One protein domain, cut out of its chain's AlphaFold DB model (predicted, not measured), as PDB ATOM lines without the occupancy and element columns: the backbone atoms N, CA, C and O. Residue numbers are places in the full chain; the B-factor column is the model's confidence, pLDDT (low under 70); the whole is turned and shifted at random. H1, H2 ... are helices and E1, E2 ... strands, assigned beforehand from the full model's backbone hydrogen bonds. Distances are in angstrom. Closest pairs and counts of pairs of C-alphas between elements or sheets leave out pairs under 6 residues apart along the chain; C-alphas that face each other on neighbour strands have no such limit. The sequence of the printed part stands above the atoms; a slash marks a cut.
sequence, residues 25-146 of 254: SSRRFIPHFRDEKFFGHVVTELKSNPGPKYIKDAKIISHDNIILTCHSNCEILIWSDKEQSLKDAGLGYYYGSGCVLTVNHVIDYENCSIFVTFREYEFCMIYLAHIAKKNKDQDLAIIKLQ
ATOM      1  N   SER A  25       1.216 -42.745 -48.938       42.69
ATOM      2  CA  SER A  25       1.673 -41.939 -47.795       42.69
ATOM      3  C   SER A  25       2.971 -41.176 -48.105       42.69
ATOM      4  O   SER A  25       3.078 -39.983 -47.836       42.69
ATOM      5  N   SER A  26       3.932 -41.819 -48.774       41.25
ATOM      6  CA  SER A  26       5.264 -41.237 -49.022       41.25
ATOM      7  C   SER A  26       5.315 -40.148 -50.108       41.25
ATOM      8  O   SER A  26       6.251 -39.352 -50.141       41.25
ATOM      9  N   ARG A  27       4.321 -40.084 -51.009       45.41
ATOM     10  CA  ARG A  27       4.356 -39.209 -52.205       45.41
ATOM     11  C   ARG A  27       3.480 -37.960 -52.116       45.41
ATOM     12  O   ARG A  27       3.465 -37.162 -53.051       45.41
ATOM     13  N   ARG A  28       2.734 -37.772 -51.025       51.03
ATOM     14  CA  ARG A  28       1.699 -36.728 -50.941       51.03
ATOM     15  C   ARG A  28       2.223 -35.298 -50.772       51.03
ATOM     16  O   ARG A  28       1.485 -34.355 -51.031       51.03
ATOM     17  N   PHE A  29       3.470 -35.124 -50.343       58.06
ATOM     18  CA  PHE A  29       3.834 -33.942 -49.553       58.06
ATOM     19  C   PHE A  29       4.743 -32.914 -50.240       58.06
ATOM     20  O   PHE A  29       5.205 -31.981 -49.591       58.06
ATOM     21  N   ILE A  30       4.982 -33.002 -51.557       56.22
ATOM     22  CA  ILE A  30       5.925 -32.082 -52.221       56.22
ATOM     23  C   ILE A  30       5.423 -31.452 -53.546       56.22
ATOM     24  O   ILE A  30       6.123 -31.529 -54.557       56.22
ATOM     25  N   PRO A  31       4.270 -30.751 -53.599       54.81
ATOM     26  CA  PRO A  31       3.886 -30.028 -54.820       54.81
ATOM     27  C   PRO A  31       4.846 -28.878 -55.176       54.81
ATOM     28  O   PRO A  31       5.100 -28.632 -56.350       54.81
ATOM     29  N   HIS A  32       5.433 -28.194 -54.180       58.78
ATOM     30  CA  HIS A  32       6.224 -26.973 -54.421       58.78
ATOM     31  C   HIS A  32       7.740 -27.180 -54.533       58.78
ATOM     32  O   HIS A  32       8.420 -26.355 -55.147       58.78
ATOM     33  N   PHE A  33       8.287 -28.253 -53.952       71.12
ATOM     34  CA  PHE A  33       9.737 -28.483 -53.954       71.12
ATOM     35  C   PHE A  33      10.199 -29.400 -55.087       71.12
ATOM     36  O   PHE A  33      11.401 -29.540 -55.263       71.12
ATOM     37  N   ARG A  34       9.280 -29.964 -55.888       74.38
ATOM     38  CA  ARG A  34       9.536 -30.850 -57.043       74.38
ATOM     39  C   ARG A  34      10.195 -32.193 -56.702       74.38
ATOM     40  O   ARG A  34       9.728 -33.215 -57.193       74.38
ATOM     41  N   ASP A  35      11.265 -32.200 -55.915       81.44
ATOM     42  CA  ASP A  35      12.015 -33.381 -55.501       81.44
ATOM     43  C   ASP A  35      12.750 -33.162 -54.160       81.44
ATOM     44  O   ASP A  35      12.903 -32.040 -53.669       81.44
ATOM     45  N   GLU A  36      13.219 -34.259 -53.556       82.31
ATOM     46  CA  GLU A  36      13.970 -34.220 -52.292       82.31
ATOM     47  C   GLU A  36      15.314 -33.493 -52.417       82.31
ATOM     48  O   GLU A  36      15.811 -32.932 -51.442       82.31
ATOM     49  N   LYS A  37      15.911 -33.462 -53.614       86.62
ATOM     50  CA  LYS A  37      17.202 -32.803 -53.835       86.62
ATOM     51  C   LYS A  37      17.066 -31.290 -53.691       86.62
ATOM     52  O   LYS A  37      17.903 -30.657 -53.046       86.62
ATOM     53  N   PHE A  38      16.026 -30.701 -54.275       89.81
ATOM     54  CA  PHE A  38      15.733 -29.285 -54.097       89.81
ATOM     55  C   PHE A  38      15.312 -28.987 -52.655       89.81
ATOM     56  O   PHE A  38      15.779 -27.997 -52.094       89.81
ATOM     57  N   PHE A  39      14.531 -29.861 -52.010       90.56
ATOM     58  CA  PHE A  39      14.243 -29.710 -50.581       90.56
ATOM     59  C   PHE A  39      15.527 -29.704 -49.732       90.56
ATOM     60  O   PHE A  39      15.708 -28.806 -48.916       90.56
ATOM     61  N   GLY A  40      16.484 -30.603 -49.987       91.38
ATOM     62  CA  GLY A  40      17.791 -30.611 -49.315       91.38
ATOM     63  C   GLY A  40      18.603 -29.321 -49.521       91.38
ATOM     64  O   GLY A  40      19.282 -28.849 -48.602       91.38
ATOM     65  N   HIS A  41      18.492 -28.685 -50.693       92.75
ATOM     66  CA  HIS A  41      19.064 -27.352 -50.916       92.75
ATOM     67  C   HIS A  41      18.396 -26.294 -50.023       92.75
ATOM     68  O   HIS A  41      19.096 -25.543 -49.344       92.75
ATOM     69  N   VAL A  42      17.062 -26.285 -49.944       93.25
ATOM     70  CA  VAL A  42      16.303 -25.393 -49.047       93.25
ATOM     71  C   VAL A  42      16.681 -25.619 -47.578       93.25
ATOM     72  O   VAL A  42      16.885 -24.652 -46.845       93.25
ATOM     73  N   VAL A  43      16.829 -26.877 -47.150       93.94
ATOM     74  CA  VAL A  43      17.284 -27.246 -45.799       93.94
ATOM     75  C   VAL A  43      18.642 -26.620 -45.487       93.94
ATOM     76  O   VAL A  43      18.823 -26.023 -44.425       93.94
ATOM     77  N   THR A  44      19.591 -26.719 -46.418       94.94
ATOM     78  CA  THR A  44      20.941 -26.155 -46.260       94.94
ATOM     79  C   THR A  44      20.895 -24.635 -46.084       94.94
ATOM     80  O   THR A  44      21.547 -24.084 -45.191       94.94
ATOM     81  N   GLU A  45      20.078 -23.955 -46.889       95.50
ATOM     82  CA  GLU A  45      19.880 -22.504 -46.821       95.50
ATOM     83  C   GLU A  45      19.244 -22.064 -45.496       95.50
ATOM     84  O   GLU A  45      19.706 -21.110 -44.870       95.50
ATOM     85  N   LEU A  46      18.205 -22.770 -45.040       95.19
ATOM     86  CA  LEU A  46      17.513 -22.483 -43.779       95.19
ATOM     87  C   LEU A  46      18.404 -22.688 -42.553       95.19
ATOM     88  O   LEU A  46      18.326 -21.914 -41.604       95.19
ATOM     89  N   LYS A  47      19.263 -23.709 -42.568       94.69
ATOM     90  CA  LYS A  47      20.220 -23.956 -41.480       94.69
ATOM     91  C   LYS A  47      21.320 -22.907 -41.410       94.69
ATOM     92  O   LYS A  47      21.776 -22.577 -40.320       94.69
ATOM     93  N   SER A  48      21.739 -22.396 -42.563       95.50
ATOM     94  CA  SER A  48      22.803 -21.393 -42.651       95.50
ATOM     95  C   SER A  48      22.295 -19.985 -42.335       95.50
ATOM     96  O   SER A  48      23.023 -19.181 -41.760       95.50
ATOM     97  N   ASN A  49      21.047 -19.683 -42.697       94.06
ATOM     98  CA  ASN A  49      20.409 -18.397 -42.443       94.06
ATOM     99  C   ASN A  49      18.930 -18.599 -42.054       94.06
ATOM    100  O   ASN A  49      18.061 -18.560 -42.938       94.06
ATOM    101  N   PRO A  50      18.651 -18.842 -40.754       93.00
ATOM    102  CA  PRO A  50      17.301 -19.095 -40.265       93.00
ATOM    103  C   PRO A  50      16.350 -17.924 -40.507       93.00
ATOM    104  O   PRO A  50      16.661 -16.766 -40.231       93.00
ATOM    105  N   GLY A  51      15.156 -18.251 -40.987       88.19
ATOM    106  CA  GLY A  51      14.103 -17.301 -41.318       88.19
ATOM    107  C   GLY A  51      13.210 -17.831 -42.430       88.19
ATOM    108  O   GLY A  51      13.426 -18.946 -42.911       88.19
ATOM    109  N   PRO A  52      12.213 -17.044 -42.854       93.06
ATOM    110  CA  PRO A  52      11.341 -17.435 -43.944       93.06
ATOM    111  C   PRO A  52      12.149 -17.597 -45.230       93.06
ATOM    112  O   PRO A  52      12.876 -16.693 -45.650       93.06
ATOM    113  N   LYS A  53      11.974 -18.736 -45.899       93.62
ATOM    114  CA  LYS A  53      12.283 -18.876 -47.324       93.62
ATOM    115  C   LYS A  53      10.977 -19.022 -48.084       93.62
ATOM    116  O   LYS A  53      10.062 -19.699 -47.624       93.62
ATOM    117  N   TYR A  54      10.908 -18.395 -49.248       92.19
ATOM    118  CA  TYR A  54       9.745 -18.441 -50.125       92.19
ATOM    119  C   TYR A  54      10.071 -19.285 -51.339       92.19
ATOM    120  O   TYR A  54      11.171 -19.186 -51.886       92.19
ATOM    121  N   ILE A  55       9.124 -20.119 -51.747       90.38
ATOM    122  CA  ILE A  55       9.327 -21.137 -52.766       90.38
ATOM    123  C   ILE A  55       8.199 -21.058 -53.775       90.38
ATOM    124  O   ILE A  55       7.034 -21.238 -53.430       90.38
ATOM    125  N   LYS A  56       8.567 -20.823 -55.031       87.75
ATOM    126  CA  LYS A  56       7.665 -20.836 -56.186       87.75
ATOM    127  C   LYS A  56       8.367 -21.560 -57.322       87.75
ATOM    128  O   LYS A  56       9.544 -21.307 -57.570       87.75
ATOM    129  N   ASP A  57       7.672 -22.498 -57.959       84.44
ATOM    130  CA  ASP A  57       8.176 -23.273 -59.100       84.44
ATOM    131  C   ASP A  57       9.565 -23.904 -58.867       84.44
ATOM    132  O   ASP A  57      10.463 -23.796 -59.708       84.44
ATOM    133  N   ALA A  58       9.758 -24.538 -57.701       84.69
ATOM    134  CA  ALA A  58      11.028 -25.136 -57.271       84.69
ATOM    135  C   ALA A  58      12.225 -24.161 -57.309       84.69
ATOM    136  O   ALA A  58      13.336 -24.515 -57.713       84.69
ATOM    137  N   LYS A  59      11.995 -22.908 -56.902       89.31
ATOM    138  CA  LYS A  59      13.032 -21.887 -56.716       89.31
ATOM    139  C   LYS A  59      12.819 -21.150 -55.408       89.31
ATOM    140  O   LYS A  59      11.686 -20.822 -55.067       89.31
ATOM    141  N   ILE A  60      13.918 -20.848 -54.718       90.88
ATOM    142  CA  ILE A  60      13.899 -19.887 -53.615       90.88
ATOM    143  C   ILE A  60      13.817 -18.494 -54.234       90.88
ATOM    144  O   ILE A  60      14.669 -18.116 -55.040       90.88
ATOM    145  N   ILE A  61      12.781 -17.748 -53.880       89.56
ATOM    146  CA  ILE A  61      12.523 -16.406 -54.401       89.56
ATOM    147  C   ILE A  61      12.789 -15.365 -53.312       89.56
ATOM    148  O   ILE A  61      12.456 -15.567 -52.145       89.56
ATOM    149  N   SER A  62      13.387 -14.237 -53.694       83.44
ATOM    150  CA  SER A  62      13.505 -13.067 -52.816       83.44
ATOM    151  C   SER A  62      12.172 -12.353 -52.802       83.44
ATOM    152  O   SER A  62      11.704 -11.989 -53.879       83.44
ATOM    153  N   HIS A  63      11.545 -12.173 -51.647       70.38
ATOM    154  CA  HIS A  63      10.312 -11.401 -51.555       70.38
ATOM    155  C   HIS A  63      10.406 -10.408 -50.411       70.38
ATOM    156  O   HIS A  63      10.227 -10.749 -49.243       70.38
ATOM    157  N   ASP A  64      10.649  -9.160 -50.787       68.31
ATOM    158  CA  ASP A  64      10.436  -8.033 -49.902       68.31
ATOM    159  C   ASP A  64       8.922  -7.786 -49.842       68.31
ATOM    160  O   ASP A  64       8.273  -7.605 -50.875       68.31
ATOM    161  N   ASN A  65       8.356  -7.753 -48.634       65.38
ATOM    162  CA  ASN A  65       6.953  -7.409 -48.358       65.38
ATOM    163  C   ASN A  65       5.876  -8.481 -48.641       65.38
ATOM    164  O   ASN A  65       4.700  -8.121 -48.728       65.38
ATOM    165  N   ILE A  66       6.199  -9.782 -48.724       78.50
ATOM    166  CA  ILE A  66       5.134 -10.791 -48.555       78.50
ATOM    167  C   ILE A  66       4.660 -10.764 -47.106       78.50
ATOM    168  O   ILE A  66       5.449 -10.953 -46.181       78.50
ATOM    169  N   ILE A  67       3.349 -10.627 -46.931       76.19
ATOM    170  CA  ILE A  67       2.673 -10.804 -45.651       76.19
ATOM    171  C   ILE A  67       1.634 -11.909 -45.814       76.19
ATOM    172  O   ILE A  67       0.750 -11.823 -46.665       76.19
ATOM    173  N   LEU A  68       1.724 -12.930 -44.969       75.88
ATOM    174  CA  LEU A  68       0.741 -14.000 -44.894       75.88
ATOM    175  C   LEU A  68      -0.398 -13.609 -43.972       75.88
ATOM    176  O   LEU A  68      -0.184 -13.160 -42.844       75.88
ATOM    177  N   THR A  69      -1.621 -13.797 -44.461       67.38
ATOM    178  CA  THR A  69      -2.821 -13.351 -43.744       67.38
ATOM    179  C   THR A  69      -3.960 -14.366 -43.721       67.38
ATOM    180  O   THR A  69      -4.860 -14.202 -42.895       67.38
ATOM    181  N   CYS A  70      -3.944 -15.399 -44.572       62.75
ATOM    182  CA  CYS A  70      -5.139 -16.194 -44.859       62.75
ATOM    183  C   CYS A  70      -5.381 -17.340 -43.859       62.75
ATOM    184  O   CYS A  70      -6.474 -17.433 -43.294       62.75
ATOM    185  N   HIS A  71      -4.380 -18.188 -43.596       75.31
ATOM    186  CA  HIS A  71      -4.567 -19.447 -42.878       75.31
ATOM    187  C   HIS A  71      -3.439 -19.715 -41.887       75.31
ATOM    188  O   HIS A  71      -2.268 -19.782 -42.240       75.31
ATOM    189  N   SER A  72      -3.815 -19.932 -40.629       84.44
ATOM    190  CA  SER A  72      -2.894 -20.304 -39.554       84.44
ATOM    191  C   SER A  72      -2.607 -21.812 -39.494       84.44
ATOM    192  O   SER A  72      -1.877 -22.262 -38.615       84.44
ATOM    193  N   ASN A  73      -3.206 -22.604 -40.385       90.69
ATOM    194  CA  ASN A  73      -2.881 -24.018 -40.529       90.69
ATOM    195  C   ASN A  73      -1.557 -24.138 -41.277       90.69
ATOM    196  O   ASN A  73      -1.338 -23.452 -42.276       90.69
ATOM    197  N   CYS A  74      -0.693 -25.021 -40.808       92.56
ATOM    198  CA  CYS A  74       0.607 -25.250 -41.410       92.56
ATOM    199  C   CYS A  74       0.886 -26.742 -41.519       92.56
ATOM    200  O   CYS A  74       0.315 -27.557 -40.795       92.56
ATOM    201  N   GLU A  75       1.805 -27.080 -42.402       92.56
ATOM    202  CA  GLU A  75       2.342 -28.425 -42.535       92.56
ATOM    203  C   GLU A  75       3.686 -28.490 -41.808       92.56
ATOM    204  O   GLU A  75       4.457 -27.526 -41.786       92.56
ATOM    205  N   ILE A  76       3.948 -29.626 -41.175       94.62
ATOM    206  CA  ILE A  76       5.183 -29.917 -40.458       94.62
ATOM    207  C   ILE A  76       5.902 -31.007 -41.231       94.62
ATOM    208  O   ILE A  76       5.324 -32.053 -41.501       94.62
ATOM    209  N   LEU A  77       7.163 -30.762 -41.562       93.69
ATOM    210  CA  LEU A  77       8.020 -31.688 -42.289       93.69
ATOM    211  C   LEU A  77       9.178 -32.114 -41.387       93.69
ATOM    212  O   LEU A  77       9.858 -31.270 -40.794       93.69
ATOM    213  N   ILE A  78       9.419 -33.420 -41.313       94.00
ATOM    214  CA  ILE A  78      10.498 -34.012 -40.526       94.00
ATOM    215  C   ILE A  78      11.591 -34.501 -41.464       94.00
ATOM    216  O   ILE A  78      11.390 -35.418 -42.255       94.00
ATOM    217  N   TRP A  79      12.774 -33.907 -41.357       93.62
ATOM    218  CA  TRP A  79      13.911 -34.211 -42.221       93.62
ATOM    219  C   TRP A  79      15.009 -34.943 -41.460       93.62
ATOM    220  O   TRP A  79      15.482 -34.453 -40.431       93.62
ATOM    221  N   SER A  80      15.480 -36.070 -41.992       93.12
ATOM    222  CA  SER A  80      16.659 -36.743 -41.447       93.12
ATOM    223  C   SER A  80      17.934 -36.119 -41.989       93.12
ATOM    224  O   SER A  80      18.256 -36.242 -43.168       93.12
ATOM    225  N   ASP A  81      18.731 -35.540 -41.097       88.88
ATOM    226  CA  ASP A  81      20.032 -34.981 -41.465       88.88
ATOM    227  C   ASP A  81      21.062 -36.043 -41.833       88.88
ATOM    228  O   ASP A  81      21.983 -35.791 -42.608       88.88
ATOM    229  N   LYS A  82      20.905 -37.249 -41.292       91.38
ATOM    230  CA  LYS A  82      21.786 -38.371 -41.601       91.38
ATOM    231  C   LYS A  82      21.506 -38.935 -42.990       91.38
ATOM    232  O   LYS A  82      22.439 -39.227 -43.727       91.38
ATOM    233  N   GLU A  83      20.232 -39.130 -43.310       89.75
ATOM    234  CA  GLU A  83      19.820 -39.785 -44.553       89.75
ATOM    235  C   GLU A  83      19.577 -38.804 -45.695       89.75
ATOM    236  O   GLU A  83      19.502 -39.233 -46.841       89.75
ATOM    237  N   GLN A  84      19.509 -37.505 -45.388       87.88
ATOM    238  CA  GLN A  84      19.204 -36.450 -46.349       87.88
ATOM    239  C   GLN A  84      17.888 -36.737 -47.091       87.88
ATOM    240  O   GLN A  84      17.826 -36.658 -48.315       87.88
ATOM    241  N   SER A  85      16.852 -37.099 -46.330       88.50
ATOM    242  CA  SER A  85      15.531 -37.467 -46.847       88.50
ATOM    243  C   SER A  85      14.403 -37.055 -45.902       88.50
ATOM    244  O   SER A  85      14.609 -36.879 -44.689       88.50
ATOM    245  N   LEU A  86      13.201 -36.897 -46.464       87.69
ATOM    246  CA  LEU A  86      11.994 -36.640 -45.684       87.69
ATOM    247  C   LEU A  86      11.584 -37.930 -44.964       87.69
ATOM    248  O   LEU A  86      11.535 -39.006 -45.559       87.69
ATOM    249  N   LYS A  87      11.318 -37.831 -43.663       88.88
ATOM    250  CA  LYS A  87      10.939 -38.968 -42.817       88.88
ATOM    251  C   LYS A  87       9.464 -39.049 -42.554       88.88
ATOM    252  O   LYS A  87       8.911 -40.142 -42.585       88.88
ATOM    253  N   ASP A  88       8.868 -37.904 -42.284       89.44
ATOM    254  CA  ASP A  88       7.461 -37.832 -41.963       89.44
ATOM    255  C   ASP A  88       6.932 -36.431 -42.234       89.44
ATOM    256  O   ASP A  88       7.696 -35.465 -42.380       89.44
ATOM    257  N   ALA A  89       5.613 -36.340 -42.286       90.56
ATOM    258  CA  ALA A  89       4.888 -35.098 -42.369       90.56
ATOM    259  C   ALA A  89       3.623 -35.167 -41.513       90.56
ATOM    260  O   ALA A  89       2.972 -36.200 -41.374       90.56
ATOM    261  N   GLY A  90       3.253 -34.020 -40.970       93.31
ATOM    262  CA  GLY A  90       1.999 -33.838 -40.267       93.31
ATOM    263  C   GLY A  90       1.476 -32.431 -40.475       93.31
ATOM    264  O   GLY A  90       2.005 -31.640 -41.258       93.31
ATOM    265  N   LEU A  91       0.449 -32.093 -39.720       95.06
ATOM    266  CA  LEU A  91      -0.111 -30.759 -39.667       95.06
ATOM    267  C   LEU A  91       0.214 -30.086 -38.334       95.06
ATOM    268  O   LEU A  91       0.639 -30.693 -37.346       95.06
ATOM    269  N   GLY A  92       0.001 -28.783 -38.318       95.88
ATOM    270  CA  GLY A  92       0.113 -27.958 -37.138       95.88
ATOM    271  C   GLY A  92      -0.802 -26.749 -37.214       95.88
ATOM    272  O   GLY A  92      -1.422 -26.440 -38.236       95.88
ATOM    273  N   TYR A  93      -0.865 -26.051 -36.090       95.81
ATOM    274  CA  TYR A  93      -1.642 -24.840 -35.931       95.81
ATOM    275  C   TYR A  93      -0.778 -23.714 -35.370       95.81
ATOM    276  O   TYR A  93      -0.354 -23.757 -34.213       95.81
ATOM    277  N   TYR A  94      -0.527 -22.686 -36.175       95.19
ATOM    278  CA  TYR A  94       0.118 -21.461 -35.720       95.19
ATOM    279  C   TYR A  94      -0.838 -20.651 -34.843       95.19
ATOM    280  O   TYR A  94      -1.896 -20.217 -35.294       95.19
ATOM    281  N   TYR A  95      -0.449 -20.402 -33.595       91.69
ATOM    282  CA  TYR A  95      -1.293 -19.694 -32.625       91.69
ATOM    283  C   TYR A  95      -0.700 -18.359 -32.158       91.69
ATOM    284  O   TYR A  95      -1.233 -17.733 -31.244       91.69
ATOM    285  N   GLY A  96       0.377 -17.901 -32.803       90.75
ATOM    286  CA  GLY A  96       0.976 -16.588 -32.569       90.75
ATOM    287  C   GLY A  96       2.428 -16.645 -32.108       90.75
ATOM    288  O   GLY A  96       2.937 -17.682 -31.686       90.75
ATOM    289  N   SER A  97       3.105 -15.498 -32.205       90.44
ATOM    290  CA  SER A  97       4.472 -15.283 -31.710       90.44
ATOM    291  C   SER A  97       5.485 -16.340 -32.162       90.44
ATOM    292  O   SER A  97       6.367 -16.720 -31.393       90.44
ATOM    293  N   GLY A  98       5.361 -16.868 -33.383       93.62
ATOM    294  CA  GLY A  98       6.273 -17.903 -33.879       93.62
ATOM    295  C   GLY A  98       6.037 -19.295 -33.289       93.62
ATOM    296  O   GLY A  98       6.861 -20.170 -33.527       93.62
ATOM    297  N   CYS A  99       4.984 -19.518 -32.498       95.69
ATOM    298  CA  CYS A  99       4.694 -20.816 -31.893       95.69
ATOM    299  C   CYS A  99       3.606 -21.561 -32.692       95.69
ATOM    300  O   CYS A  99       2.579 -20.997 -33.086       95.69
ATOM    301  N   VAL A 100       3.842 -22.853 -32.916       96.94
ATOM    302  CA  VAL A 100       2.942 -23.780 -33.611       96.94
ATOM    303  C   VAL A 100       2.623 -24.944 -32.680       96.94
ATOM    304  O   VAL A 100       3.523 -25.505 -32.052       96.94
ATOM    305  N   LEU A 101       1.344 -25.298 -32.583       97.19
ATOM    306  CA  LEU A 101       0.875 -26.499 -31.898       97.19
ATOM    307  C   LEU A 101       0.813 -27.668 -32.860       97.19
ATOM    308  O   LEU A 101       0.384 -27.518 -34.001       97.19
ATOM    309  N   THR A 102       1.184 -28.836 -32.364       98.12
ATOM    310  CA  THR A 102       0.987 -30.111 -33.046       98.12
ATOM    311  C   THR A 102       0.875 -31.226 -32.005       98.12
ATOM    312  O   THR A 102       0.985 -30.984 -30.796       98.12
ATOM    313  N   VAL A 103       0.635 -32.449 -32.460       97.62
ATOM    314  CA  VAL A 103       0.696 -33.637 -31.607       97.62
ATOM    315  C   VAL A 103       2.142 -34.107 -31.459       97.62
ATOM    316  O   VAL A 103       2.948 -33.975 -32.379       97.62
ATOM    317  N   ASN A 104       2.508 -34.629 -30.287       97.25
ATOM    318  CA  ASN A 104       3.906 -34.948 -29.981       97.25
ATOM    319  C   ASN A 104       4.481 -36.008 -30.929       97.25
ATOM    320  O   ASN A 104       5.629 -35.868 -31.344       97.25
ATOM    321  N   HIS A 105       3.709 -37.035 -31.291       95.62
ATOM    322  CA  HIS A 105       4.204 -38.111 -32.154       95.62
ATOM    323  C   HIS A 105       4.624 -37.647 -33.561       95.62
ATOM    324  O   HIS A 105       5.514 -38.262 -34.134       95.62
ATOM    325  N   VAL A 106       4.076 -36.539 -34.082       95.69
ATOM    326  CA  VAL A 106       4.500 -35.957 -35.377       95.69
ATOM    327  C   VAL A 106       5.957 -35.483 -35.333       95.69
ATOM    328  O   VAL A 106       6.638 -35.461 -36.350       95.69
ATOM    329  N   ILE A 107       6.465 -35.111 -34.155       95.56
ATOM    330  CA  ILE A 107       7.810 -34.548 -33.972       95.56
ATOM    331  C   ILE A 107       8.700 -35.406 -33.057       95.56
ATOM    332  O   ILE A 107       9.713 -34.923 -32.532       95.56
ATOM    333  N   ASP A 108       8.321 -36.657 -32.779       94.12
ATOM    334  CA  ASP A 108       9.088 -37.554 -31.901       94.12
ATOM    335  C   ASP A 108      10.126 -38.364 -32.688       94.12
ATOM    336  O   ASP A 108      10.200 -39.584 -32.604       94.12
ATOM    337  N   TYR A 109      10.946 -37.639 -33.453       92.25
ATOM    338  CA  TYR A 109      12.013 -38.182 -34.286       92.25
ATOM    339  C   TYR A 109      13.381 -37.726 -33.777       92.25
ATOM    340  O   TYR A 109      13.658 -36.530 -33.662       92.25
ATOM    341  N   GLU A 110      14.258 -38.681 -33.476       89.19
ATOM    342  CA  GLU A 110      15.629 -38.388 -33.058       89.19
ATOM    343  C   GLU A 110      16.491 -37.937 -34.243       89.19
ATOM    344  O   GLU A 110      16.376 -38.460 -35.353       89.19
ATOM    345  N   ASN A 111      17.406 -36.992 -33.997       88.75
ATOM    346  CA  ASN A 111      18.375 -36.499 -34.987       88.75
ATOM    347  C   ASN A 111      17.739 -35.996 -36.300       88.75
ATOM    348  O   ASN A 111      18.339 -36.104 -37.373       88.75
ATOM    349  N   CYS A 112      16.520 -35.464 -36.209       95.44
ATOM    350  CA  CYS A 112      15.801 -34.883 -37.332       95.44
ATOM    351  C   CYS A 112      15.599 -33.380 -37.130       95.44
ATOM    352  O   CYS A 112      15.430 -32.897 -36.009       95.44
ATOM    353  N   SER A 113      15.607 -32.643 -38.237       96.44
ATOM    354  CA  SER A 113      15.262 -31.224 -38.278       96.44
ATOM    355  C   SER A 113      13.767 -31.061 -38.550       96.44
ATOM    356  O   SER A 113      13.193 -31.816 -39.337       96.44
ATOM    357  N   ILE A 114      13.144 -30.073 -37.907       97.56
ATOM    358  CA  ILE A 114      11.716 -29.777 -38.061       97.56
ATOM    359  C   ILE A 114      11.572 -28.546 -38.942       97.56
ATOM    360  O   ILE A 114      12.148 -27.496 -38.650       97.56
ATOM    361  N   PHE A 115      10.760 -28.661 -39.983       96.25
ATOM    362  CA  PHE A 115      10.399 -27.545 -40.841       96.25
ATOM    363  C   PHE A 115       8.901 -27.305 -40.795       96.25
ATOM    364  O   PHE A 115       8.119 -28.245 -40.689       96.25
ATOM    365  N   VAL A 116       8.505 -26.041 -40.878       95.56
ATOM    366  CA  VAL A 116       7.095 -25.646 -40.910       95.56
ATOM    367  C   VAL A 116       6.834 -24.900 -42.198       95.56
ATOM    368  O   VAL A 116       7.546 -23.937 -42.497       95.56
ATOM    369  N   THR A 117       5.820 -25.329 -42.941       92.75
ATOM    370  CA  THR A 117       5.417 -24.696 -44.192       92.75
ATOM    371  C   THR A 117       4.031 -24.067 -44.076       92.75
ATOM    372  O   THR A 117       3.107 -24.614 -43.472       92.75
ATOM    373  N   PHE A 118       3.898 -22.886 -44.665       90.38
ATOM    374  CA  PHE A 118       2.642 -22.181 -44.863       90.38
ATOM    375  C   PHE A 118       2.431 -22.052 -46.363       90.38
ATOM    376  O   PHE A 118       3.279 -21.500 -47.071       90.38
ATOM    377  N   ARG A 119       1.322 -22.601 -46.847       83.31
ATOM    378  CA  ARG A 119       1.000 -22.628 -48.271       83.31
ATOM    379  C   ARG A 119       0.073 -21.474 -48.616       83.31
ATOM    380  O   ARG A 119      -0.898 -21.219 -47.911       83.31
ATOM    381  N   GLU A 120       0.390 -20.816 -49.718       79.62
ATOM    382  CA  GLU A 120      -0.462 -19.869 -50.422       79.62
ATOM    383  C   GLU A 120      -0.608 -20.350 -51.865       79.62
ATOM    384  O   GLU A 120       0.232 -21.098 -52.368       79.62
ATOM    385  N   TYR A 121      -1.643 -19.876 -52.556       73.81
ATOM    386  CA  TYR A 121      -1.958 -20.303 -53.923       73.81
ATOM    387  C   TYR A 121      -0.757 -20.238 -54.888       73.81
ATOM    388  O   TYR A 121      -0.600 -21.082 -55.766       73.81
ATOM    389  N   GLU A 122       0.119 -19.243 -54.722       80.75
ATOM    390  CA  GLU A 122       1.240 -19.004 -55.635       80.75
ATOM    391  C   GLU A 122       2.616 -19.413 -55.104       80.75
ATOM    392  O   GLU A 122       3.574 -19.466 -55.878       80.75
ATOM    393  N   PHE A 123       2.759 -19.626 -53.797       85.94
ATOM    394  CA  PHE A 123       4.053 -19.897 -53.184       85.94
ATOM    395  C   PHE A 123       3.902 -20.649 -51.864       85.94
ATOM    396  O   PHE A 123       2.879 -20.603 -51.188       85.94
ATOM    397  N   CYS A 124       4.981 -21.301 -51.458       88.56
ATOM    398  CA  CYS A 124       5.121 -21.907 -50.146       88.56
ATOM    399  C   CYS A 124       6.163 -21.128 -49.347       88.56
ATOM    400  O   CYS A 124       7.252 -20.841 -49.845       88.56
ATOM    401  N   MET A 125       5.839 -20.771 -48.110       92.19
ATOM    402  CA  MET A 125       6.783 -20.177 -47.177       92.19
ATOM    403  C   MET A 125       7.202 -21.224 -46.150       92.19
ATOM    404  O   MET A 125       6.349 -21.867 -45.546       92.19
ATOM    405  N   ILE A 126       8.501 -21.382 -45.922       94.25
ATOM    406  CA  ILE A 126       9.063 -22.410 -45.040       94.25
ATOM    407  C   ILE A 126       9.991 -21.802 -43.988       94.25
ATOM    408  O   ILE A 126      10.740 -20.866 -44.266       94.25
ATOM    409  N   TYR A 127       9.942 -22.371 -42.786       96.69
ATOM    410  CA  TYR A 127      10.795 -22.050 -41.646       96.69
ATOM    411  C   TYR A 127      11.506 -23.298 -41.142       96.69
ATOM    412  O   TYR A 127      10.926 -24.383 -41.131       96.69
ATOM    413  N   LEU A 128      12.722 -23.117 -40.629       97.69
ATOM    414  CA  LEU A 128      13.312 -24.045 -39.669       97.69
ATOM    415  C   LEU A 128      12.672 -23.807 -38.295       97.69
ATOM    416  O   LEU A 128      12.402 -22.663 -37.916       97.69
ATOM    417  N   ALA A 129      12.425 -24.875 -37.546       97.88
ATOM    418  CA  ALA A 129      11.812 -24.815 -36.229       97.88
ATOM    419  C   ALA A 129      12.547 -25.710 -35.226       97.88
ATOM    420  O   ALA A 129      13.253 -26.651 -35.587       97.88
ATOM    421  N   HIS A 130      12.350 -25.421 -33.943       96.81
ATOM    422  CA  HIS A 130      12.818 -26.263 -32.846       96.81
ATOM    423  C   HIS A 130      11.682 -26.571 -31.878       96.81
ATOM    424  O   HIS A 130      10.665 -25.882 -31.828       96.81
ATOM    425  N   ILE A 131      11.861 -27.627 -31.097       97.31
ATOM    426  CA  ILE A 131      10.897 -28.049 -30.088       97.31
ATOM    427  C   ILE A 131      11.013 -27.100 -28.894       97.31
ATOM    428  O   ILE A 131      12.059 -27.055 -28.254       97.31
ATOM    429  N   ALA A 132       9.943 -26.369 -28.587       96.50
ATOM    430  CA  ALA A 132       9.878 -25.502 -27.412       96.50
ATOM    431  C   ALA A 132       9.340 -26.256 -26.191       96.50
ATOM    432  O   ALA A 132       9.821 -26.081 -25.075       96.50
ATOM    433  N   LYS A 133       8.337 -27.121 -26.394       96.44
ATOM    434  CA  LYS A 133       7.682 -27.860 -25.308       96.44
ATOM    435  C   LYS A 133       7.095 -29.173 -25.807       96.44
ATOM    436  O   LYS A 133       6.530 -29.222 -26.896       96.44
ATOM    437  N   LYS A 134       7.171 -30.221 -24.987       96.00
ATOM    438  CA  LYS A 134       6.520 -31.521 -25.218       96.00
ATOM    439  C   LYS A 134       5.728 -31.935 -23.984       96.00
ATOM    440  O   LYS A 134       6.164 -31.704 -22.860       96.00
ATOM    441  N   ASN A 135       4.593 -32.585 -24.201       95.44
ATOM    442  CA  ASN A 135       3.875 -33.355 -23.197       95.44
ATOM    443  C   ASN A 135       3.476 -34.693 -23.823       95.44
ATOM    444  O   ASN A 135       2.506 -34.765 -24.577       95.44
ATOM    445  N   LYS A 136       4.247 -35.743 -23.520       94.44
ATOM    446  CA  LYS A 136       4.025 -37.082 -24.080       94.44
ATOM    447  C   LYS A 136       2.714 -37.701 -23.587       94.44
ATOM    448  O   LYS A 136       2.019 -38.323 -24.378       94.44
ATOM    449  N   ASP A 137       2.336 -37.449 -22.334       93.50
ATOM    450  CA  ASP A 137       1.125 -38.020 -21.727       93.50
ATOM    451  C   ASP A 137      -0.164 -37.480 -22.360       93.50
ATOM    452  O   ASP A 137      -1.189 -38.158 -22.379       93.50
ATOM    453  N   GLN A 138      -0.117 -36.250 -22.879       94.31
ATOM    454  CA  GLN A 138      -1.227 -35.617 -23.601       94.31
ATOM    455  C   GLN A 138      -1.067 -35.682 -25.122       94.31
ATOM    456  O   GLN A 138      -1.952 -35.214 -25.836       94.31
ATOM    457  N   ASP A 139       0.054 -36.233 -25.599       96.69
ATOM    458  CA  ASP A 139       0.487 -36.230 -26.995       96.69
ATOM    459  C   ASP A 139       0.436 -34.834 -27.636       96.69
ATOM    460  O   ASP A 139      -0.053 -34.654 -28.746       96.69
ATOM    461  N   LEU A 140       0.942 -33.825 -26.922       96.69
ATOM    462  CA  LEU A 140       0.977 -32.432 -27.369       96.69
ATOM    463  C   LEU A 140       2.409 -31.919 -27.475       96.69
ATOM    464  O   LEU A 140       3.269 -32.227 -26.644       96.69
ATOM    465  N   ALA A 141       2.645 -31.056 -28.454       97.50
ATOM    466  CA  ALA A 141       3.900 -30.347 -28.604       97.50
ATOM    467  C   ALA A 141       3.707 -28.902 -29.064       97.50
ATOM    468  O   ALA A 141       2.749 -28.555 -29.755       97.50
ATOM    469  N   ILE A 142       4.670 -28.070 -28.676       97.56
ATOM    470  CA  ILE A 142       4.858 -26.714 -29.175       97.56
ATOM    471  C   ILE A 142       6.208 -26.679 -29.872       97.56
ATOM    472  O   ILE A 142       7.234 -26.998 -29.263       97.56
ATOM    473  N   ILE A 143       6.210 -26.251 -31.128       97.50
ATOM    474  CA  ILE A 143       7.428 -25.927 -31.867       97.50
ATOM    475  C   ILE A 143       7.501 -24.418 -32.098       97.50
ATOM    476  O   ILE A 143       6.478 -23.739 -32.203       97.50
ATOM    477  N   LYS A 144       8.723 -23.892 -32.145       97.38
ATOM    478  CA  LYS A 144       9.025 -22.472 -32.299       97.38
ATOM    479  C   LYS A 144       9.810 -22.251 -33.586       97.38
ATOM    480  O   LYS A 144      10.866 -22.856 -33.791       97.38
ATOM    481  N   LEU A 145       9.284 -21.380 -34.438       97.56
ATOM    482  CA  LEU A 145       9.908 -20.971 -35.693       97.56
ATOM    483  C   LEU A 145      11.186 -20.165 -35.425       97.56
ATOM    484  O   LEU A 145      11.251 -19.396 -34.465       97.56
ATOM    485  N   GLN A 146      12.197 -20.337 -36.274       97.31
ATOM    486  CA  GLN A 146      13.476 -19.631 -36.184       97.31
ATOM    487  C   GLN A 146      13.600 -18.534 -37.252       97.31
ATOM    488  O   GLN A 146      13.240 -18.745 -38.408       97.31
TER     489      GLN A 146
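AT A GLANCE: This is residues 25 to 146 of the 254 residues of an uncharacterized protein of Triplophysa tibetana (UniProt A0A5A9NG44). This is a small closed barrel of six strands, E3, E4, E5, E8, E7 and E6 in turn round the ring and back to E3, with helix H1 packed on its outside. The hairpin of E1 and E2 extends the sheet beside E7, and the short helix H2 packs on the outside of the barrel too. The printed part has 122 residues, with two named helices and eight named strands in the order H1 E1 E2 E3 E4 E5 H2 E6 E7 E8; the neighbour strands are antiparallel and the class is mixed, helices and strands. The whole is compact, with a radius of gyration of the C-alphas of 13.7 A and spans of 41 by 33 by 28 A.

IN THESE COORDINATES: Begin with the ring. Find C-alpha 73 at (-2.881, -24.018, -40.529), where E3, residues 73 to 80, sets out on its 23.3 A. E4, residues 85 to 96, runs 29.2 A and bends by 68 degrees at residue 88; E5 is residues 99 to 103. E6, residues 112 to 120, is 25.7 A long. E7, residues 123 to 135, is the longest strand at 32.9 A and bends by 67 degrees at residue 132. E8, residues 140 to 145, ends at C-alpha 145, (9.908, -20.971, -35.693). Beyond the ring look for E1, residues 53 to 56, E2, residues 59 to 61, and H2, residues 104 to 107. H1, residues 36 to 48, runs 18.3 A from C-alpha 36 at (13.970, -34.220, -52.292).

HOW THE PARTS SIT: E3, E4 and E5 form a meander, each strand the antiparallel neighbour of the one before, and so do E6, E7 and E8. Look at N 76 and O 90, 2.8 A apart, between E3 and E4, and at N 93 and O 101, 2.8 A, between E4 and E5. N 100 and O 143, 2.9 A, join E5 to E8 within hydrogen-bond range, and N 77 and O 115, 2.8 A, do so for E3 and E6, which closes the ring. E7 is staggered: residues 123 to 129 pair with E6, as at N 118 and O 125, 2.8 A, and residues 129 to 135 with E8, as at N 142 and O 133, 2.8 A. E1 is beside residues 123 to 126 of E7, with N 55 and O 124 at 2.8 A, and E2 is on the other side of E1, with N 61 and O 54 at 2.9 A. H1 is on the barrel, outside it, at a height over the sheet of 5.3 A; its closest C-alphas to E7 are those of Leu 46 and Leu 128, 6.1 A. H2 is also on it, outside, with the C-alphas of Asn 104 and Leu 140 of E8 4.7 A apart. In H1 every O i to N i+4 pair is within hydrogen-bond range; H2 is too short for one.

THE WHOLE: The C-alphas of Asp 64 and Asp 137 are the two farthest apart, at 42.2 A. The printed part has no cut. The link from E2 to E3, 11 residues, is long; the others are tight. The model's confidence is under 70 at residues 25 to 32, 64 to 65 and 69 to 70.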